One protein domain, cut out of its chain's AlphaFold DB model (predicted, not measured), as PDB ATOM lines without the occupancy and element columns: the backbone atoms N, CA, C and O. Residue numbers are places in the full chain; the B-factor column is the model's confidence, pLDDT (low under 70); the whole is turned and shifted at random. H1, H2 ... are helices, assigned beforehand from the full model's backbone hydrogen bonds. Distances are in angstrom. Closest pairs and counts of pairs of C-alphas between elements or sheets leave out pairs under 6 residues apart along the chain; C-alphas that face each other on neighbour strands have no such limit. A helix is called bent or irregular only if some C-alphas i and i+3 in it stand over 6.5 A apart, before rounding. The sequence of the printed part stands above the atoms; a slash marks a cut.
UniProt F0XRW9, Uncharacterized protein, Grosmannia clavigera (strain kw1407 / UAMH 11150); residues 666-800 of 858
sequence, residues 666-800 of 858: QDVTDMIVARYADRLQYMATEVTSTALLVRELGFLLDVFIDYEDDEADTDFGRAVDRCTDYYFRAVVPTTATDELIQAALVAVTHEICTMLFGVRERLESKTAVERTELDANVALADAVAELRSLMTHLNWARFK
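This is residues 666 to 800 of the 858 residues of an uncharacterized protein of Grosmannia clavigera (strain kw1407 / UAMH 11150) (UniProt F0XRW9). Two layers of helices make a flat slab: the long H4 with H6 folding back beside it on one side, and the two arms of the bent helix H1 with H2 on the other, while H3 packs on H4 and on the end of H2 along one edge. H4 runs along the longest axis, the short H5 lies at the turn from H4 to H6, and residues 707 to 712 of the loop between H2 and H3 stick out. The printed part has 135 residues with six named helices, H1 to H6 in order, and no named strand; the class is all helix. It is compact, with a radius of gyration of the C-alphas of 16.0 A, and spans 55 by 40 by 18 A.

H1 takes residues 666 to 685 and was assigned as one helix by its hydrogen bonds, but it is bent, with C-alphas 675 and 678 lying 7.6 A apart. Its arms are H1a, residues 666 to 675, and H1b, residues 678 to 685, at a steep tilt of 46 degrees. C-alpha 666 is at (129.059, 149.968, 198.776). H2, residues 690 to 704, is 21.1 A long and irregular, with C-alphas 700 and 703 lying 7.1 A apart. H3, residues 717 to 728, is 18.0 A long and irregular too, with C-alphas 724 and 727 lying 7.6 A apart. H4, residues 736 to 764, is the longest at 41.7 A and begins at C-alpha 736, (145.617, 149.813, 194.173). H5 has residues 766 to 770. H6, residues 773 to 794, is 31.7 A long and ends at C-alpha 794, (132.075, 154.450, 213.269).

H2 is the hub, touching four other helices. It touches H4 at a steep tilt of 42 degrees, opposite ways, and the closest C-alphas are those of Val 694 and Arg 760, 6.2 A apart. H2 touches H6 with residues 690 to 693 alone, closest at the C-alphas of Thr 690 and Leu 780, 5.5 A. With residues 701 to 704 alone it touches H3, where the C-alphas of Phe 704 and Ala 719 are closest, 5.2 A apart. H1b and H2 form a helical hairpin but only just touch, with 3 pairs of C-alphas within 8 A, the closest being those of Met 683 and Leu 693 at 6.3 A. H3 and H4 are a helical hairpin too, at a steep tilt of 38 degrees, with the C-alphas of Thr 724 and His 750 closest at 4.8 A. H4 and H6 touch at a shallow tilt of 6 degrees, opposite ways, and the closest C-alphas are those of Val 759 and Ala 783, 6.0 A apart. H1b touches H6 at a steep tilt of 47 degrees, with the C-alphas of Ala 684 and Val 784 closest at 5.0 A. H1a and H6 are apart. H5 touches no helix, and it and H4 meet only through their link. Every O i to N i+4 pair is within hydrogen-bond range in H1a, H1b, H4 and H6; the counts are 9 of 11 in H2, 6 of 8 in H3 and 0 of 1 in H5, where 0 of 2 O i to N i+3 pairs are within range.

The two C-alphas farthest apart, those of Thr 735 and Thr 772, are 55.0 A from each other. The printed part has no cut. The link from H2 to H3, with 12 residues, is long. Residues 734 to 740, of which 736 to 740 belong to H4, stand free, as do residues 707 to 712. The mean pLDDT of the printed part is 89.6, and residues 709 to 714 and 766 to 771 are under 70.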
ATOM      1  N   GLN A 666     130.240 149.536 198.032       94.12
ATOM      2  CA  GLN A 666     129.059 149.968 198.776       94.12
ATOM      3  C   GLN A 666     128.171 148.782 199.175       94.12
ATOM      4  O   GLN A 666     127.675 148.767 200.297       94.12
ATOM      5  N   ASP A 667     128.068 147.736 198.350       93.00
ATOM      6  CA  ASP A 667     127.404 146.483 198.756       93.00
ATOM      7  C   ASP A 667     128.098 145.837 199.977       93.00
ATOM      8  O   ASP A 667     127.444 145.295 200.874       93.00
ATOM      9  N   VAL A 668     129.434 145.906 200.049       95.81
ATOM     10  CA  VAL A 668     130.200 145.385 201.197       95.81
ATOM     11  C   VAL A 668     129.907 146.189 202.465       95.81
ATOM     12  O   VAL A 668     129.641 145.597 203.515       95.81
ATOM     13  N   THR A 669     129.923 147.525 202.384       97.75
ATOM     14  CA  THR A 669     129.596 148.371 203.542       97.75
ATOM     15  C   THR A 669     128.137 148.210 203.967       97.75
ATOM     16  O   THR A 669     127.875 148.167 205.168       97.75
ATOM     17  N   ASP A 670     127.206 148.006 203.032       96.75
ATOM     18  CA  ASP A 670     125.795 147.724 203.323       96.75
ATOM     19  C   ASP A 670     125.606 146.452 204.142       96.75
ATOM     20  O   ASP A 670     124.869 146.460 205.130       96.75
ATOM     21  N   MET A 671     126.285 145.359 203.777       97.00
ATOM     22  CA  MET A 671     126.211 144.107 204.536       97.00
ATOM     23  C   MET A 671     126.713 144.283 205.976       97.00
ATOM     24  O   MET A 671     126.092 143.772 206.913       97.00
ATOM     25  N   ILE A 672     127.803 145.034 206.160       98.25
ATOM     26  CA  ILE A 672     128.379 145.320 207.481       98.25
ATOM     27  C   ILE A 672     127.417 146.197 208.297       98.25
ATOM     28  O   ILE A 672     127.039 145.833 209.414       98.25
ATOM     29  N   VAL A 673     126.952 147.319 207.740       98.25
ATOM     30  CA  VAL A 673     126.015 148.229 208.419       98.25
ATOM     31  C   VAL A 673     124.720 147.502 208.783       98.25
ATOM     32  O   VAL A 673     124.257 147.613 209.920       98.25
ATOM     33  N   ALA A 674     124.161 146.703 207.870       96.75
ATOM     34  CA  ALA A 674     122.937 145.942 208.108       96.75
ATOM     35  C   ALA A 674     123.087 144.906 209.233       96.75
ATOM     36  O   ALA A 674     122.136 144.680 209.985       96.75
ATOM     37  N   ARG A 675     124.268 144.289 209.381       96.81
ATOM     38  CA  ARG A 675     124.529 143.324 210.459       96.81
ATOM     39  C   ARG A 675     124.649 143.998 211.822       96.81
ATOM     40  O   ARG A 675     124.106 143.470 212.794       96.81
ATOM     41  N   TYR A 676     125.381 145.109 211.910       98.31
ATOM     42  CA  TYR A 676     125.820 145.646 213.201       98.31
ATOM     43  C   TYR A 676     125.035 146.870 213.672       98.31
ATOM     44  O   TYR A 676     124.751 146.967 214.862       98.31
ATOM     45  N   ALA A 677     124.655 147.798 212.790       97.75
ATOM     46  CA  ALA A 677     124.255 149.145 213.202       97.75
ATOM     47  C   ALA A 677     123.034 149.169 214.141       97.75
ATOM     48  O   ALA A 677     123.097 149.721 215.241       97.75
ATOM     49  N   ASP A 678     121.934 148.530 213.740       96.12
ATOM     50  CA  ASP A 678     120.691 148.549 214.518       96.12
ATOM     51  C   ASP A 678     120.859 147.796 215.855       96.12
ATOM     52  O   ASP A 678     120.288 148.197 216.872       96.12
ATOM     53  N   ARG A 679     121.691 146.743 215.887       96.88
ATOM     54  CA  ARG A 679     121.965 145.973 217.109       96.88
ATOM     55  C   ARG A 679     122.897 146.722 218.061       96.88
ATOM     56  O   ARG A 679     122.629 146.725 219.257       96.88
ATOM     57  N   LEU A 680     123.935 147.387 217.550       98.25
ATOM     58  CA  LEU A 680     124.803 148.268 218.340       98.25
ATOM     59  C   LEU A 680     123.984 149.377 219.002       98.25
ATOM     60  O   LEU A 680     124.084 149.576 220.210       98.25
ATOM     61  N   GLN A 681     123.117 150.038 218.229       96.62
ATOM     62  CA  GLN A 681     122.242 151.080 218.752       96.62
ATOM     63  C   GLN A 681     121.308 150.537 219.839       96.62
ATOM     64  O   GLN A 681     121.229 151.136 220.910       96.62
ATOM     65  N   TYR A 682     120.659 149.391 219.609       97.38
ATOM     66  CA  TYR A 682     119.815 148.735 220.613       97.38
ATOM     67  C   TYR A 682     120.587 148.433 221.906       97.38
ATOM     68  O   TYR A 682     120.152 148.823 222.989       97.38
ATOM     69  N   MET A 683     121.764 147.807 221.802       97.75
ATOM     70  CA  MET A 683     122.600 147.474 222.960       97.75
ATOM     71  C   MET A 683     123.063 148.716 223.734       97.75
ATOM     72  O   MET A 683     123.151 148.675 224.956       97.75
ATOM     73  N   ALA A 684     123.313 149.831 223.046       97.06
ATOM     74  CA  ALA A 684     123.791 151.073 223.651       97.06
ATOM     75  C   ALA A 684     122.687 151.964 224.264       97.06
ATOM     76  O   ALA A 684     123.004 152.941 224.957       97.06
ATOM     77  N   THR A 685     121.408 151.695 223.978       94.62
ATOM     78  CA  THR A 685     120.295 152.599 224.337       94.62
ATOM     79  C   THR A 685     119.146 151.930 225.083       94.62
ATOM     80  O   THR A 685     118.603 152.547 225.992       94.62
ATOM     81  N   GLU A 686     118.812 150.678 224.762       95.44
ATOM     82  CA  GLU A 686     117.581 150.024 225.236       95.44
ATOM     83  C   GLU A 686     117.834 148.837 226.184       95.44
ATOM     84  O   GLU A 686     116.914 148.357 226.847       95.44
ATOM     85  N   VAL A 687     119.063 148.312 226.248       94.06
ATOM     86  CA  VAL A 687     119.377 147.154 227.100       94.06
ATOM     87  C   VAL A 687     119.467 147.559 228.573       94.06
ATOM     88  O   VAL A 687     120.158 148.506 228.936       94.06
ATOM     89  N   THR A 688     118.791 146.793 229.435       93.00
ATOM     90  CA  THR A 688     118.632 147.094 230.870       93.00
ATOM     91  C   THR A 688     119.374 146.141 231.807       93.00
ATOM     92  O   THR A 688     119.365 146.354 233.016       93.00
ATOM     93  N   SER A 689     120.005 145.080 231.291       91.06
ATOM     94  CA  SER A 689     120.744 144.113 232.110       91.06
ATOM     95  C   SER A 689     121.941 143.515 231.375       91.06
ATOM     96  O   SER A 689     121.942 143.385 230.148       91.06
ATOM     97  N   THR A 690     122.949 143.087 232.137       91.06
ATOM     98  CA  THR A 690     124.141 142.397 231.613       91.06
ATOM     99  C   THR A 690     123.783 141.107 230.877       91.06
ATOM    100  O   THR A 690     124.330 140.837 229.814       91.06
ATOM    101  N   ALA A 691     122.819 140.338 231.389       90.00
ATOM    102  CA  ALA A 691     122.369 139.094 230.766       90.00
ATOM    103  C   ALA A 691     121.744 139.322 229.380       90.00
ATOM    104  O   ALA A 691     122.002 138.559 228.449       90.00
ATOM    105  N   LEU A 692     120.940 140.382 229.223       93.25
ATOM    106  CA  LEU A 692     120.407 140.761 227.914       93.25
ATOM    107  C   LEU A 692     121.536 141.192 226.976       93.25
ATOM    108  O   LEU A 692     121.566 140.733 225.839       93.25
ATOM    109  N   LEU A 693     122.483 142.002 227.457       95.06
ATOM    110  CA  LEU A 693     123.615 142.457 226.652       95.06
ATOM    111  C   LEU A 693     124.461 141.286 226.130       95.06
ATOM    112  O   LEU A 693     124.713 141.203 224.931       95.06
ATOM    113  N   VAL A 694     124.829 140.343 227.001       93.56
ATOM    114  CA  VAL A 694     125.585 139.134 226.629       93.56
ATOM    115  C   VAL A 694     124.840 138.312 225.579       93.56
ATOM    116  O   VAL A 694     125.447 137.851 224.617       93.56
ATOM    117  N   ARG A 695     123.513 138.179 225.695       94.00
ATOM    118  CA  ARG A 695     122.704 137.472 224.693       94.00
ATOM    119  C   ARG A 695     122.747 138.155 223.323       94.00
ATOM    120  O   ARG A 695     122.848 137.475 222.303       94.00
ATOM    121  N   GLU A 696     122.651 139.483 223.285       96.75
ATOM    122  CA  GLU A 696     122.729 140.231 222.025       96.75
ATOM    123  C   GLU A 696     124.135 140.172 221.403       96.75
ATOM    124  O   GLU A 696     124.254 140.041 220.181       96.75
ATOM    125  N   LEU A 697     125.187 140.190 222.231       96.44
ATOM    126  CA  LEU A 697     126.568 139.958 221.802       96.44
ATOM    127  C   LEU A 697     126.738 138.545 221.232       96.44
ATOM    128  O   LEU A 697     127.255 138.401 220.127       96.44
ATOM    129  N   GLY A 698     126.230 137.515 221.915       94.31
ATOM    130  CA  GLY A 698     126.247 136.130 221.433       94.31
ATOM    131  C   GLY A 698     125.602 135.989 220.053       94.31
ATOM    132  O   GLY A 698     126.209 135.446 219.134       94.31
ATOM    133  N   PHE A 699     124.442 136.617 219.824       95.31
ATOM    134  CA  PHE A 699     123.798 136.609 218.502       95.31
ATOM    135  C   PHE A 699     124.689 137.164 217.374       95.31
ATOM    136  O   PHE A 699     124.616 136.701 216.229       95.31
ATOM    137  N   LEU A 700     125.499 138.187 217.669       96.50
ATOM    138  CA  LEU A 700     126.422 138.763 216.695       96.50
ATOM    139  C   LEU A 700     127.685 137.913 216.518       96.50
ATOM    140  O   LEU A 700     128.134 137.783 215.378       96.50
ATOM    141  N   LEU A 701     128.217 137.356 217.610       95.62
ATOM    142  CA  LEU A 701     129.581 136.831 217.701       95.62
ATOM    143  C   LEU A 701     129.694 135.302 217.654       95.62
ATOM    144  O   LEU A 701     130.697 134.809 217.150       95.62
ATOM    145  N   ASP A 702     128.694 134.547 218.124       92.62
ATOM    146  CA  ASP A 702     128.768 133.076 218.248       92.62
ATOM    147  C   ASP A 702     129.025 132.386 216.903       92.62
ATOM    148  O   ASP A 702     129.693 131.361 216.843       92.62
ATOM    149  N   VAL A 703     128.561 132.980 215.800       93.06
ATOM    150  CA  VAL A 703     128.809 132.482 214.434       93.06
ATOM    151  C   VAL A 703     130.298 132.466 214.055       93.06
ATOM    152  O   VAL A 703     130.684 131.799 213.097       93.06
ATOM    153  N   PHE A 704     131.130 133.204 214.788       93.19
ATOM    154  CA  PHE A 704     132.567 133.293 214.562       93.19
ATOM    155  C   PHE A 704     133.387 132.511 215.587       93.19
ATOM    156  O   PHE A 704     134.604 132.494 215.435       93.19
ATOM    157  N   ILE A 705     132.775 131.873 216.588       89.94
ATOM    158  CA  ILE A 705     133.465 131.050 217.593       89.94
ATOM    159  C   ILE A 705     133.418 129.583 217.155       89.94
ATOM    160  O   ILE A 705     132.364 129.084 216.761       89.94
ATOM    161  N   ASP A 706     134.558 128.900 217.220       87.25
ATOM    162  CA  ASP A 706     134.643 127.456 217.034       87.25
ATOM    163  C   ASP A 706     134.623 126.767 218.404       87.25
ATOM    164  O   ASP A 706     135.560 126.881 219.189       87.25
ATOM    165  N   TYR A 707     133.526 126.072 218.704       82.44
ATOM    166  CA  TYR A 707     133.323 125.392 219.987       82.44
ATOM    167  C   TYR A 707     133.849 123.947 220.005       82.44
ATOM    168  O   TYR A 707     133.691 123.268 221.015       82.44
ATOM    169  N   GLU A 708     134.409 123.431 218.903       75.19
ATOM    170  CA  GLU A 708     134.997 122.080 218.890       75.19
ATOM    171  C   GLU A 708     136.443 122.057 219.404       75.19
ATOM    172  O   GLU A 708     136.929 121.009 219.835       75.19
ATOM    173  N   ASP A 709     137.125 123.201 219.380       62.94
ATOM    174  CA  ASP A 709     138.525 123.347 219.768       62.94
ATOM    175  C   ASP A 709     138.611 124.250 221.015       62.94
ATOM    176  O   ASP A 709     138.902 125.443 220.945       62.94
ATOM    177  N   ASP A 710     138.293 123.677 222.182       56.16
ATOM    178  CA  ASP A 710     138.202 124.383 223.475       56.16
ATOM    179  C   ASP A 710     139.506 125.095 223.891       56.16
ATOM    180  O   ASP A 710     139.459 125.983 224.736       56.16
ATOM    181  N   GLU A 711     140.668 124.732 223.331       58.78
ATOM    182  CA  GLU A 711     141.951 125.423 223.560       58.78
ATOM    183  C   GLU A 711     142.200 126.555 222.552       58.78
ATOM    184  O   GLU A 711     143.096 127.379 222.741       58.78
ATOM    185  N   ALA A 712     141.438 126.598 221.457       55.72
ATOM    186  CA  ALA A 712     141.778 127.408 220.308       55.72
ATOM    187  C   ALA A 712     141.254 128.840 220.313       55.72
ATOM    188  O   ALA A 712     141.897 129.712 219.718       55.72
ATOM    189  N   ASP A 713     140.115 129.050 220.961       66.50
ATOM    190  CA  ASP A 713     139.395 130.321 221.010       66.50
ATOM    191  C   ASP A 713     139.220 130.834 222.449       66.50
ATOM    192  O   ASP A 713     138.399 131.716 222.692       66.50
ATOM    193  N   THR A 714     139.989 130.322 223.419       67.38
ATOM    194  CA  THR A 714     139.874 130.726 224.835       67.38
ATOM    195  C   THR A 714     140.065 132.224 225.079       67.38
ATOM    196  O   THR A 714     139.567 132.730 226.078       67.38
ATOM    197  N   ASP A 715     140.787 132.918 224.193       72.31
ATOM    198  CA  ASP A 715     141.030 134.368 224.226       72.31
ATOM    199  C   ASP A 715     140.292 135.132 223.106       72.31
ATOM    200  O   ASP A 715     140.540 136.314 222.880       72.31
ATOM    201  N   PHE A 716     139.411 134.447 222.369       85.50
ATOM    202  CA  PHE A 716     138.714 134.932 221.176       85.50
ATOM    203  C   PHE A 716     139.597 135.446 220.026       85.50
ATOM    204  O   PHE A 716     139.041 135.899 219.026       85.50
ATOM    205  N   GLY A 717     140.931 135.348 220.073       85.75
ATOM    206  CA  GLY A 717     141.814 135.959 219.069       85.75
ATOM    207  C   GLY A 717     141.512 135.486 217.643       85.75
ATOM    208  O   GLY A 717     141.248 136.284 216.745       85.75
ATOM    209  N   ARG A 718     141.409 134.167 217.443       88.50
ATOM    210  CA  ARG A 718     141.022 133.596 216.141       88.50
ATOM    211  C   ARG A 718     139.562 133.869 215.763       88.50
ATOM    212  O   ARG A 718     139.244 133.943 214.573       88.50
ATOM    213  N   ALA A 719     138.669 134.030 216.737       91.56
ATOM    214  CA  ALA A 719     137.278 134.405 216.488       91.56
ATOM    215  C   ALA A 719     137.163 135.855 215.996       91.56
ATOM    216  O   ALA A 719     136.386 136.131 215.075       91.56
ATOM    217  N   VAL A 720     137.988 136.757 216.534       95.19
ATOM    218  CA  VAL A 720     138.140 138.135 216.055       95.19
ATOM    219  C   VAL A 720     138.638 138.144 214.610       95.19
ATOM    220  O   VAL A 720     138.026 138.825 213.786       95.19
ATOM    221  N   ASP A 721     139.650 137.345 214.261       92.62
ATOM    222  CA  ASP A 721     140.142 137.240 212.876       92.62
ATOM    223  C   ASP A 721     139.035 136.767 211.921       92.62
ATOM    224  O   ASP A 721     138.772 137.378 210.882       92.62
ATOM    225  N   ARG A 722     138.295 135.713 212.295       94.75
ATOM    226  CA  ARG A 722     137.184 135.199 211.475       94.75
ATOM    227  C   ARG A 722     136.065 136.225 211.297       94.75
ATOM    228  O   ARG A 722     135.525 136.310 210.194       94.75
ATOM    229  N   CYS A 723     135.725 136.960 212.355       96.88
ATOM    230  CA  CYS A 723     134.741 138.043 212.341       96.88
ATOM    231  C   CYS A 723     135.195 139.195 211.431       96.88
ATOM    232  O   CYS A 723     134.414 139.676 210.609       96.88
ATOM    233  N   THR A 724     136.473 139.569 211.521       97.12
ATOM    234  CA  THR A 724     137.103 140.635 210.735       97.12
ATOM    235  C   THR A 724     137.082 140.320 209.243       97.12
ATOM    236  O   THR A 724     136.642 141.139 208.438       97.12
ATOM    237  N   ASP A 725     137.498 139.113 208.863       93.06
ATOM    238  CA  ASP A 725     137.696 138.754 207.458       93.06
ATOM    239  C   ASP A 725     136.408 138.353 206.733       93.06
ATOM    240  O   ASP A 725     136.400 138.236 205.506       93.06
ATOM    241  N   TYR A 726     135.314 138.115 207.465       94.00
ATOM    242  CA  TYR A 726     134.107 137.461 206.952       94.00
ATOM    243  C   TYR A 726     133.565 138.083 205.654       94.00
ATOM    244  O   TYR A 726     133.336 137.364 204.679       94.00
ATOM    245  N   TYR A 727     133.418 139.410 205.612       92.50
ATOM    246  CA  TYR A 727     132.859 140.131 204.457       92.50
ATOM    247  C   TYR A 727     133.837 140.268 203.286       92.50
ATOM    248  O   TYR A 727     133.425 140.598 202.176       92.50
ATOM    249  N   PHE A 728     135.120 139.979 203.506       92.06
ATOM    250  CA  PHE A 728     136.181 140.156 202.515       92.06
ATOM    251  C   PHE A 728     136.625 138.841 201.869       92.06
ATOM    252  O   PHE A 728     137.343 138.868 200.874       92.06
ATOM    253  N   ARG A 729     136.157 137.683 202.357       86.12
ATOM    254  CA  ARG A 729     136.546 136.354 201.834       86.12
ATOM    255  C   ARG A 729     136.263 136.157 200.343       86.12
ATOM    256  O   ARG A 729     136.932 135.358 199.697       86.12
ATOM    257  N   ALA A 730     135.252 136.847 199.817       75.19
ATOM    258  CA  ALA A 730     134.861 136.795 198.408       75.19
ATOM    259  C   ALA A 730     135.343 138.014 197.598       75.19
ATOM    260  O   ALA A 730     135.066 138.098 196.401       75.19
ATOM    261  N   VAL A 731     136.042 138.957 198.236       82.25
ATOM    262  CA  VAL A 731     136.527 140.184 197.609       82.25
ATOM    263  C   VAL A 731     137.969 139.976 197.164       82.25
ATOM    264  O   VAL A 731     138.826 139.586 197.952       82.25
ATOM    265  N   VAL A 732     138.244 140.230 195.885       84.06
ATOM    266  CA  VAL A 732     139.590 140.114 195.312       84.06
ATOM    267  C   VAL A 732     139.962 141.463 194.710       84.06
ATOM    268  O   VAL A 732     139.519 141.738 193.593       84.06
ATOM    269  N   PRO A 733     140.733 142.309 195.424       84.75
ATOM    270  CA  PRO A 733     141.189 143.594 194.909       84.75
ATOM    271  C   PRO A 733     141.826 143.466 193.535       84.75
ATOM    272  O   PRO A 733     142.627 142.563 193.282       84.75
ATOM    273  N   THR A 734     141.464 144.382 192.644       81.62
ATOM    274  CA  THR A 734     141.983 144.407 191.273       81.62
ATOM    275  C   THR A 734     142.794 145.660 190.973       81.62
ATOM    276  O   THR A 734     143.572 145.670 190.017       81.62
ATOM    277  N   THR A 735     142.648 146.698 191.797       85.75
ATOM    278  CA  THR A 735     143.357 147.972 191.687       85.75
ATOM    279  C   THR A 735     144.033 148.348 193.008       85.75
ATOM    280  O   THR A 735     143.644 147.877 194.074       85.75
ATOM    281  N   ALA A 736     145.018 149.249 192.958       88.81
ATOM    282  CA  ALA A 736     145.617 149.813 194.173       88.81
ATOM    283  C   ALA A 736     144.573 150.541 195.047       88.81
ATOM    284  O   ALA A 736     144.679 150.553 196.268       88.81
ATOM    285  N   THR A 737     143.541 151.121 194.430       91.88
ATOM    286  CA  THR A 737     142.418 151.727 195.154       91.88
ATOM    287  C   THR A 737     141.581 150.675 195.878       91.88
ATOM    288  O   THR A 737     141.219 150.895 197.029       91.88
ATOM    289  N   ASP A 738     141.329 149.517 195.260       93.12
ATOM    290  CA  ASP A 738     140.637 148.406 195.925       93.12
ATOM    291  C   ASP A 738     141.396 147.951 197.179       93.12
ATOM    292  O   ASP A 738     140.784 147.707 198.214       93.12
ATOM    293  N   GLU A 739     142.729 147.883 197.120       94.62
ATOM    294  CA  GLU A 739     143.565 147.533 198.279       94.62
ATOM    295  C   GLU A 739     143.456 148.577 199.405       94.62
ATOM    296  O   GLU A 739     143.371 148.215 200.580       94.62
ATOM    297  N   LEU A 740     143.408 149.871 199.061       97.19
ATOM    298  CA  LEU A 740     143.228 150.961 200.029       97.19
ATOM    299  C   LEU A 740     141.843 150.920 200.688       97.19
ATOM    300  O   LEU A 740     141.743 151.052 201.910       97.19
ATOM    301  N   ILE A 741     140.782 150.711 199.899       97.88
ATOM    302  CA  ILE A 741     139.413 150.580 200.417       97.88
ATOM    303  C   ILE A 741     139.311 149.334 201.300       97.88
ATOM    304  O   ILE A 741     138.814 149.427 202.423       97.88
ATOM    305  N   GLN A 742     139.835 148.187 200.854       97.38
ATOM    306  CA  GLN A 742     139.817 146.966 201.659       97.38
ATOM    307  C   GLN A 742     140.532 147.171 202.992       97.38
ATOM    308  O   GLN A 742     139.993 146.798 204.029       97.38
ATOM    309  N   ALA A 743     141.719 147.779 202.989       97.88
ATOM    310  CA  ALA A 743     142.482 148.010 204.210       97.88
ATOM    311  C   ALA A 743     141.717 148.879 205.221       97.88
ATOM    312  O   ALA A 743     141.732 148.583 206.417       97.88
ATOM    313  N   ALA A 744     141.016 149.913 204.746       98.50
ATOM    314  CA  ALA A 744     140.157 150.758 205.568       98.50
ATOM    315  C   ALA A 744     138.960 149.985 206.156       98.50
ATOM    316  O   ALA A 744     138.704 150.055 207.358       98.50
ATOM    317  N   LEU A 745     138.245 149.216 205.329       98.50
ATOM    318  CA  LEU A 745     137.062 148.454 205.747       98.50
ATOM    319  C   LEU A 745     137.413 147.277 206.677       98.50
ATOM    320  O   LEU A 745     136.679 147.009 207.631       98.50
ATOM    321  N   VAL A 746     138.544 146.604 206.442       98.25
ATOM    322  CA  VAL A 746     139.087 145.567 207.336       98.25
ATOM    323  C   VAL A 746     139.423 146.171 208.695       98.25
ATOM    324  O   VAL A 746     139.033 145.603 209.708       98.25
ATOM    325  N   ALA A 747     140.064 147.346 208.740       98.12
ATOM    326  CA  ALA A 747     140.364 148.029 210.001       98.12
ATOM    327  C   ALA A 747     139.091 148.375 210.794       98.12
ATOM    328  O   ALA A 747     139.032 148.135 211.997       98.12
ATOM    329  N   VAL A 748     138.043 148.862 210.119       98.69
ATOM    330  CA  VAL A 748     136.737 149.132 210.750       98.69
ATOM    331  C   VAL A 748     136.096 147.854 211.293       98.69
ATOM    332  O   VAL A 748     135.603 147.838 212.417       98.69
ATOM    333  N   THR A 749     136.108 146.770 210.516       98.44
ATOM    334  CA  THR A 749     135.503 145.497 210.941       98.44
ATOM    335  C   THR A 749     136.284 144.879 212.101       98.44
ATOM    336  O   THR A 749     135.678 144.396 213.053       98.44
ATOM    337  N   HIS A 750     137.614 144.979 212.074       98.25
ATOM    338  CA  HIS A 750     138.484 144.559 213.168       98.25
ATOM    339  C   HIS A 750     138.173 145.306 214.467       98.25
ATOM    340  O   HIS A 750     138.052 144.674 215.514       98.25
ATOM    341  N   GLU A 751     137.995 146.629 214.410       98.19
ATOM    342  CA  GLU A 751     137.625 147.444 215.575       98.19
ATOM    343  C   GLU A 751     136.270 147.010 216.159       98.19
ATOM    344  O   GLU A 751     136.142 146.811 217.368       98.19
ATOM    345  N   ILE A 752     135.269 146.777 215.298       98.56
ATOM    346  CA  ILE A 752     133.952 146.269 215.710       98.56
ATOM    347  C   ILE A 752     134.097 144.921 216.419       98.56
ATOM    348  O   ILE A 752     133.606 144.752 217.534       98.56
ATOM    349  N   CYS A 753     134.755 143.957 215.777       98.38
ATOM    350  CA  CYS A 753     134.887 142.603 216.303       98.38
ATOM    351  C   CYS A 753     135.676 142.596 217.618       98.38
ATOM    352  O   CYS A 753     135.202 142.036 218.604       98.38
ATOM    353  N   THR A 754     136.822 143.278 217.664       97.31
ATOM    354  CA  THR A 754     137.682 143.361 218.853       97.31
ATOM    355  C   THR A 754     136.935 143.951 220.044       97.31
ATOM    356  O   THR A 754     136.940 143.362 221.124       97.31
ATOM    357  N   MET A 755     136.244 145.081 219.855       97.75
ATOM    358  CA  MET A 755     135.503 145.709 220.948       97.75
ATOM    359  C   MET A 755     134.361 144.811 221.432       97.75
ATOM    360  O   MET A 755     134.223 144.597 222.636       97.75
ATOM    361  N   LEU A 756     133.575 144.224 220.521       98.00
ATOM    362  CA  LEU A 756     132.440 143.381 220.904       98.00
ATOM    363  C   LEU A 756     132.872 142.104 221.641       98.00
ATOM    364  O   LEU A 756     132.252 141.750 222.647       98.00
ATOM    365  N   PHE A 757     133.935 141.435 221.183       96.00
ATOM    366  CA  PHE A 757     134.506 140.285 221.891       96.00
ATOM    367  C   PHE A 757     135.086 140.689 223.252       96.00
ATOM    368  O   PHE A 757     134.820 140.011 224.242       96.00
ATOM    369  N   GLY A 758     135.777 141.830 223.342       93.75
ATOM    370  CA  GLY A 758     136.309 142.335 224.610       93.75
ATOM    371  C   GLY A 758     135.219 142.681 225.632       93.75
ATOM    372  O   GLY A 758     135.350 142.356 226.814       93.75
ATOM    373  N   VAL A 759     134.113 143.297 225.195       94.19
ATOM    374  CA  VAL A 759     132.952 143.555 226.065       94.19
ATOM    375  C   VAL A 759     132.358 142.239 226.558       94.19
ATOM    376  O   VAL A 759     132.087 142.099 227.753       94.19
ATOM    377  N   ARG A 760     132.185 141.258 225.666       92.69
ATOM    378  CA  ARG A 760     131.673 139.935 226.034       92.69
ATOM    379  C   ARG A 760     132.557 139.260 227.081       92.69
ATOM    380  O   ARG A 760     132.046 138.847 228.117       92.69
ATOM    381  N   GLU A 761     133.865 139.206 226.847       90.19
ATOM    382  CA  GLU A 761     134.831 138.573 227.749       90.19
ATOM    383  C   GLU A 761     134.764 139.166 229.168       90.19
ATOM    384  O   GLU A 761     134.683 138.437 230.160       90.19
ATOM    385  N   ARG A 762     134.712 140.501 229.290       88.44
ATOM    386  CA  ARG A 762     134.618 141.174 230.599       88.44
ATOM    387  C   ARG A 762     133.320 140.859 231.342       88.44
ATOM    388  O   ARG A 762     133.337 140.708 232.573       88.44
ATOM    389  N   LEU A 763     132.207 140.764 230.614       88.38
ATOM    390  CA  LEU A 763     130.895 140.445 231.181       88.38
ATOM    391  C   LEU A 763     130.770 138.966 231.574       88.38
ATOM    392  O   LEU A 763     130.145 138.675 232.593       88.38
ATOM    393  N   GLU A 764     131.383 138.052 230.819       82.25
ATOM    394  CA  GLU A 764     131.332 136.598 231.055       82.25
ATOM    395  C   GLU A 764     132.435 136.078 232.001       82.25
ATOM    396  O   GLU A 764     132.357 134.941 232.471       82.25
ATOM    397  N   SER A 765     133.453 136.887 232.320       71.69
ATOM    398  CA  SER A 765     134.558 136.482 233.201       71.69
ATOM    399  C   SER A 765     134.080 135.903 234.546       71.69
ATOM    400  O   SER A 765     133.140 136.398 235.172       71.69
ATOM    401  N   LYS A 766     134.766 134.848 235.028       51.53
ATOM    402  CA  LYS A 766     134.394 134.006 236.193       51.53
ATOM    403  C   LYS A 766     134.183 134.749 237.527       51.53
ATOM    404  O   LYS A 766     133.680 134.152 238.473       51.53
ATOM    405  N   THR A 767     134.502 136.040 237.611       51.03
ATOM    406  CA  THR A 767     134.123 136.922 238.730       51.03
ATOM    407  C   THR A 767     132.626 137.266 238.746       51.03
ATOM    408  O   THR A 767     132.135 137.796 239.735       51.03
ATOM    409  N   ALA A 768     131.873 136.961 237.682       51.84
ATOM    410  CA  ALA A 768     130.435 137.221 237.559       51.84
ATOM    411  C   ALA A 768     129.544 136.380 238.497       51.84
ATOM    412  O   ALA A 768     128.402 136.761 238.742       51.84
ATOM    413  N   VAL A 769     130.053 135.276 239.057       51.91
ATOM    414  CA  VAL A 769     129.278 134.374 239.936       51.91
ATOM    415  C   VAL A 769     129.092 134.950 241.355       51.91
ATOM    416  O   VAL A 769     128.198 134.520 242.076       51.91
ATOM    417  N   GLU A 770     129.865 135.977 241.730       53.19
ATOM    418  CA  GLU A 770     129.788 136.667 243.033       53.19
ATOM    419  C   GLU A 770     129.473 138.173 242.912       53.19
ATOM    420  O   GLU A 770     129.690 138.928 243.859       53.19
ATOM    421  N   ARG A 771     128.975 138.653 241.761       63.72
ATOM    422  CA  ARG A 771     128.692 140.090 241.596       63.72
ATOM    423  C   ARG A 771     127.455 140.504 242.378       63.72
ATOM    424  O   ARG A 771     126.380 139.921 242.228       63.72
ATOM    425  N   THR A 772     127.598 141.562 243.171       70.94
ATOM    426  CA  THR A 772     126.442 142.254 243.734       70.94
ATOM    427  C   THR A 772     125.648 142.933 242.612       70.94
ATOM    428  O   THR A 772     126.162 143.184 241.520       70.94
ATOM    429  N   GLU A 773     124.384 143.266 242.871       72.69
ATOM    430  CA  GLU A 773     123.546 144.001 241.913       72.69
ATOM    431  C   GLU A 773     124.175 145.353 241.513       72.69
ATOM    432  O   GLU A 773     124.068 145.785 240.366       72.69
ATOM    433  N   LEU A 774     124.915 145.986 242.435       73.81
ATOM    434  CA  LEU A 774     125.674 147.207 242.169       73.81
ATOM    435  C   LEU A 774     126.810 146.964 241.160       73.81
ATOM    436  O   LEU A 774     126.942 147.728 240.206       73.81
ATOM    437  N   ASP A 775     127.575 145.883 241.322       79.50
ATOM    438  CA  ASP A 775     128.685 145.537 240.420       79.50
ATOM    439  C   ASP A 775     128.192 145.186 239.008       79.50
ATOM    440  O   ASP A 775     128.849 145.493 238.012       79.50
ATOM    441  N   ALA A 776     127.016 144.558 238.902       81.00
ATOM    442  CA  ALA A 776     126.381 144.260 237.620       81.00
ATOM    443  C   ALA A 776     125.926 145.535 236.889       81.00
ATOM    444  O   ALA A 776     126.118 145.649 235.677       81.00
ATOM    445  N   ASN A 777     125.369 146.509 237.618       85.69
ATOM    446  CA  ASN A 777     124.941 147.788 237.049       85.69
ATOM    447  C   ASN A 777     126.124 148.637 236.567       85.69
ATOM    448  O   ASN A 777     126.045 149.227 235.491       85.69
ATOM    449  N   VAL A 778     127.228 148.668 237.324       88.88
ATOM    450  CA  VAL A 778     128.462 149.355 236.904       88.88
ATOM    451  C   VAL A 778     129.042 148.699 235.649       88.88
ATOM    452  O   VAL A 778     129.285 149.388 234.664       88.88
ATOM    453  N   ALA A 779     129.157 147.366 235.625       89.25
ATOM    454  CA  ALA A 779     129.672 146.650 234.456       89.25
ATOM    455  C   ALA A 779     128.813 146.852 233.196       89.25
ATOM    456  O   ALA A 779     129.347 146.959 232.092       89.25
ATOM    457  N   LEU A 780     127.484 146.923 233.348       92.44
ATOM    458  CA  LEU A 780     126.589 147.265 232.245       92.44
ATOM    459  C   LEU A 780     126.829 148.698 231.754       92.44
ATOM    460  O   LEU A 780     126.893 148.917 230.546       92.44
ATOM    461  N   ALA A 781     126.952 149.663 232.669       94.00
ATOM    462  CA  ALA A 781     127.180 151.061 232.320       94.00
ATOM    463  C   ALA A 781     128.501 151.254 231.557       94.00
ATOM    464  O   ALA A 781     128.510 151.947 230.537       94.00
ATOM    465  N   ASP A 782     129.572 150.590 231.995       94.25
ATOM    466  CA  ASP A 782     130.878 150.613 231.329       94.25
ATOM    467  C   ASP A 782     130.794 150.001 229.922       94.25
ATOM    468  O   ASP A 782     131.184 150.634 228.942       94.25
ATOM    469  N   ALA A 783     130.181 148.820 229.789       95.88
ATOM    470  CA  ALA A 783     129.984 148.172 228.493       95.88
ATOM    471  C   ALA A 783     129.152 149.033 227.523       95.88
ATOM    472  O   ALA A 783     129.480 149.157 226.343       95.88
ATOM    473  N   VAL A 784     128.088 149.675 228.015       97.38
ATOM    474  CA  VAL A 784     127.269 150.606 227.224       97.38
ATOM    475  C   VAL A 784     128.072 151.844 226.812       97.38
ATOM    476  O   VAL A 784     127.910 152.324 225.687       97.38
ATOM    477  N   ALA A 785     128.945 152.365 227.677       97.38
ATOM    478  CA  ALA A 785     129.821 153.484 227.341       97.38
ATOM    479  C   ALA A 785     130.814 153.117 226.224       97.38
ATOM    480  O   ALA A 785     130.999 153.900 225.291       97.38
ATOM    481  N   GLU A 786     131.379 151.911 226.257       97.06
ATOM    482  CA  GLU A 786     132.253 151.400 225.196       97.06
ATOM    483  C   GLU A 786     131.517 151.222 223.863       97.06
ATOM    484  O   GLU A 786     132.009 151.664 222.822       97.06
ATOM    485  N   LEU A 787     130.293 150.680 223.881       98.12
ATOM    486  CA  LEU A 787     129.452 150.584 222.683       98.12
ATOM    487  C   LEU A 787     129.153 151.962 222.076       98.12
ATOM    488  O   LEU A 787     129.210 152.127 220.857       98.12
ATOM    489  N   ARG A 788     128.875 152.971 222.912       98.12
ATOM    490  CA  ARG A 788     128.668 154.360 222.460       98.12
ATOM    491  C   ARG A 788     129.945 154.973 221.887       98.12
ATOM    492  O   ARG A 788     129.865 155.714 220.905       98.12
ATOM    493  N   SER A 789     131.102 154.652 222.465       97.81
ATOM    494  CA  SER A 789     132.407 155.051 221.931       97.81
ATOM    495  C   SER A 789     132.631 154.458 220.536       97.81
ATOM    496  O   SER A 789     132.914 155.210 219.603       97.81
ATOM    497  N   LEU A 790     132.373 153.154 220.345       98.38
ATOM    498  CA  LEU A 790     132.431 152.531 219.017       98.38
ATOM    499  C   LEU A 790     131.461 153.211 218.045       98.38
ATOM    500  O   LEU A 790     131.858 153.563 216.940       98.38
ATOM    501  N   MET A 791     130.199 153.423 218.429       98.19
ATOM    502  CA  MET A 791     129.222 154.080 217.550       98.19
ATOM    503  C   MET A 791     129.680 155.482 217.124       98.19
ATOM    504  O   MET A 791     129.488 155.859 215.971       98.19
ATOM    505  N   THR A 792     130.312 156.226 218.035       96.12
ATOM    506  CA  THR A 792     130.893 157.548 217.753       96.12
ATOM    507  C   THR A 792     132.074 157.441 216.789       96.12
ATOM    508  O   THR A 792     132.172 158.236 215.861       96.12
ATOM    509  N   HIS A 793     132.940 156.441 216.969       96.00
ATOM    510  CA  HIS A 793     134.071 156.176 216.081       96.00
ATOM    511  C   HIS A 793     133.628 155.784 214.662       96.00
ATOM    512  O   HIS A 793     134.153 156.311 213.686       96.00
ATOM    513  N   LEU A 794     132.643 154.888 214.547       98.00
ATOM    514  CA  LEU A 794     132.075 154.450 213.269       98.00
ATOM    515  C   LEU A 794     131.330 155.585 212.556       98.00
ATOM    516  O   LEU A 794     131.378 155.693 211.331       98.00
ATOM    517  N   ASN A 795     130.630 156.414 213.334       95.94
ATOM    518  CA  ASN A 795     129.853 157.560 212.871       95.94
ATOM    519  C   ASN A 795     128.898 157.231 211.704       95.94
ATOM    520  O   ASN A 795     128.704 158.029 210.795       95.94
ATOM    521  N   TRP A 796     128.310 156.033 211.687       97.69
ATOM    522  CA  TRP A 796     127.457 155.626 210.575       97.69
ATOM    523  C   TRP A 796     126.179 156.454 210.506       97.69
ATOM    524  O   TRP A 796     125.464 156.625 211.500       97.69
ATOM    525  N   ALA A 797     125.807 156.838 209.285       94.62
ATOM    526  CA  ALA A 797     124.556 157.534 209.007       94.62
ATOM    527  C   ALA A 797     123.323 156.778 209.539       94.62
ATOM    528  O   ALA A 797     122.333 157.385 209.946       94.62
ATOM    529  N   ARG A 798     123.413 155.442 209.611       94.56
ATOM    530  CA  ARG A 798     122.366 154.547 210.119       94.56
ATOM    531  C   ARG A 798     121.977 154.804 211.580       94.56
ATOM    532  O   ARG A 798     120.834 154.533 211.942       94.56
ATOM    533  N   PHE A 799     122.875 155.354 212.403       94.31
ATOM    534  CA  PHE A 799     122.580 155.675 213.805       94.31
ATOM    535  C   PHE A 799     121.668 156.899 213.964       94.31
ATOM    536  O   PHE A 799     121.016 157.048 214.998       94.31
ATOM    537  N   LYS A 800     121.573 157.754 212.941       91.50
ATOM    538  CA  LYS A 800     120.689 158.921 212.910       91.50
ATOM    539  C   LYS A 800     119.553 158.672 211.922       91.50
ATOM    540  O   LYS A 800     119.761 158.694 210.717       91.50
TER     541      LYS A 800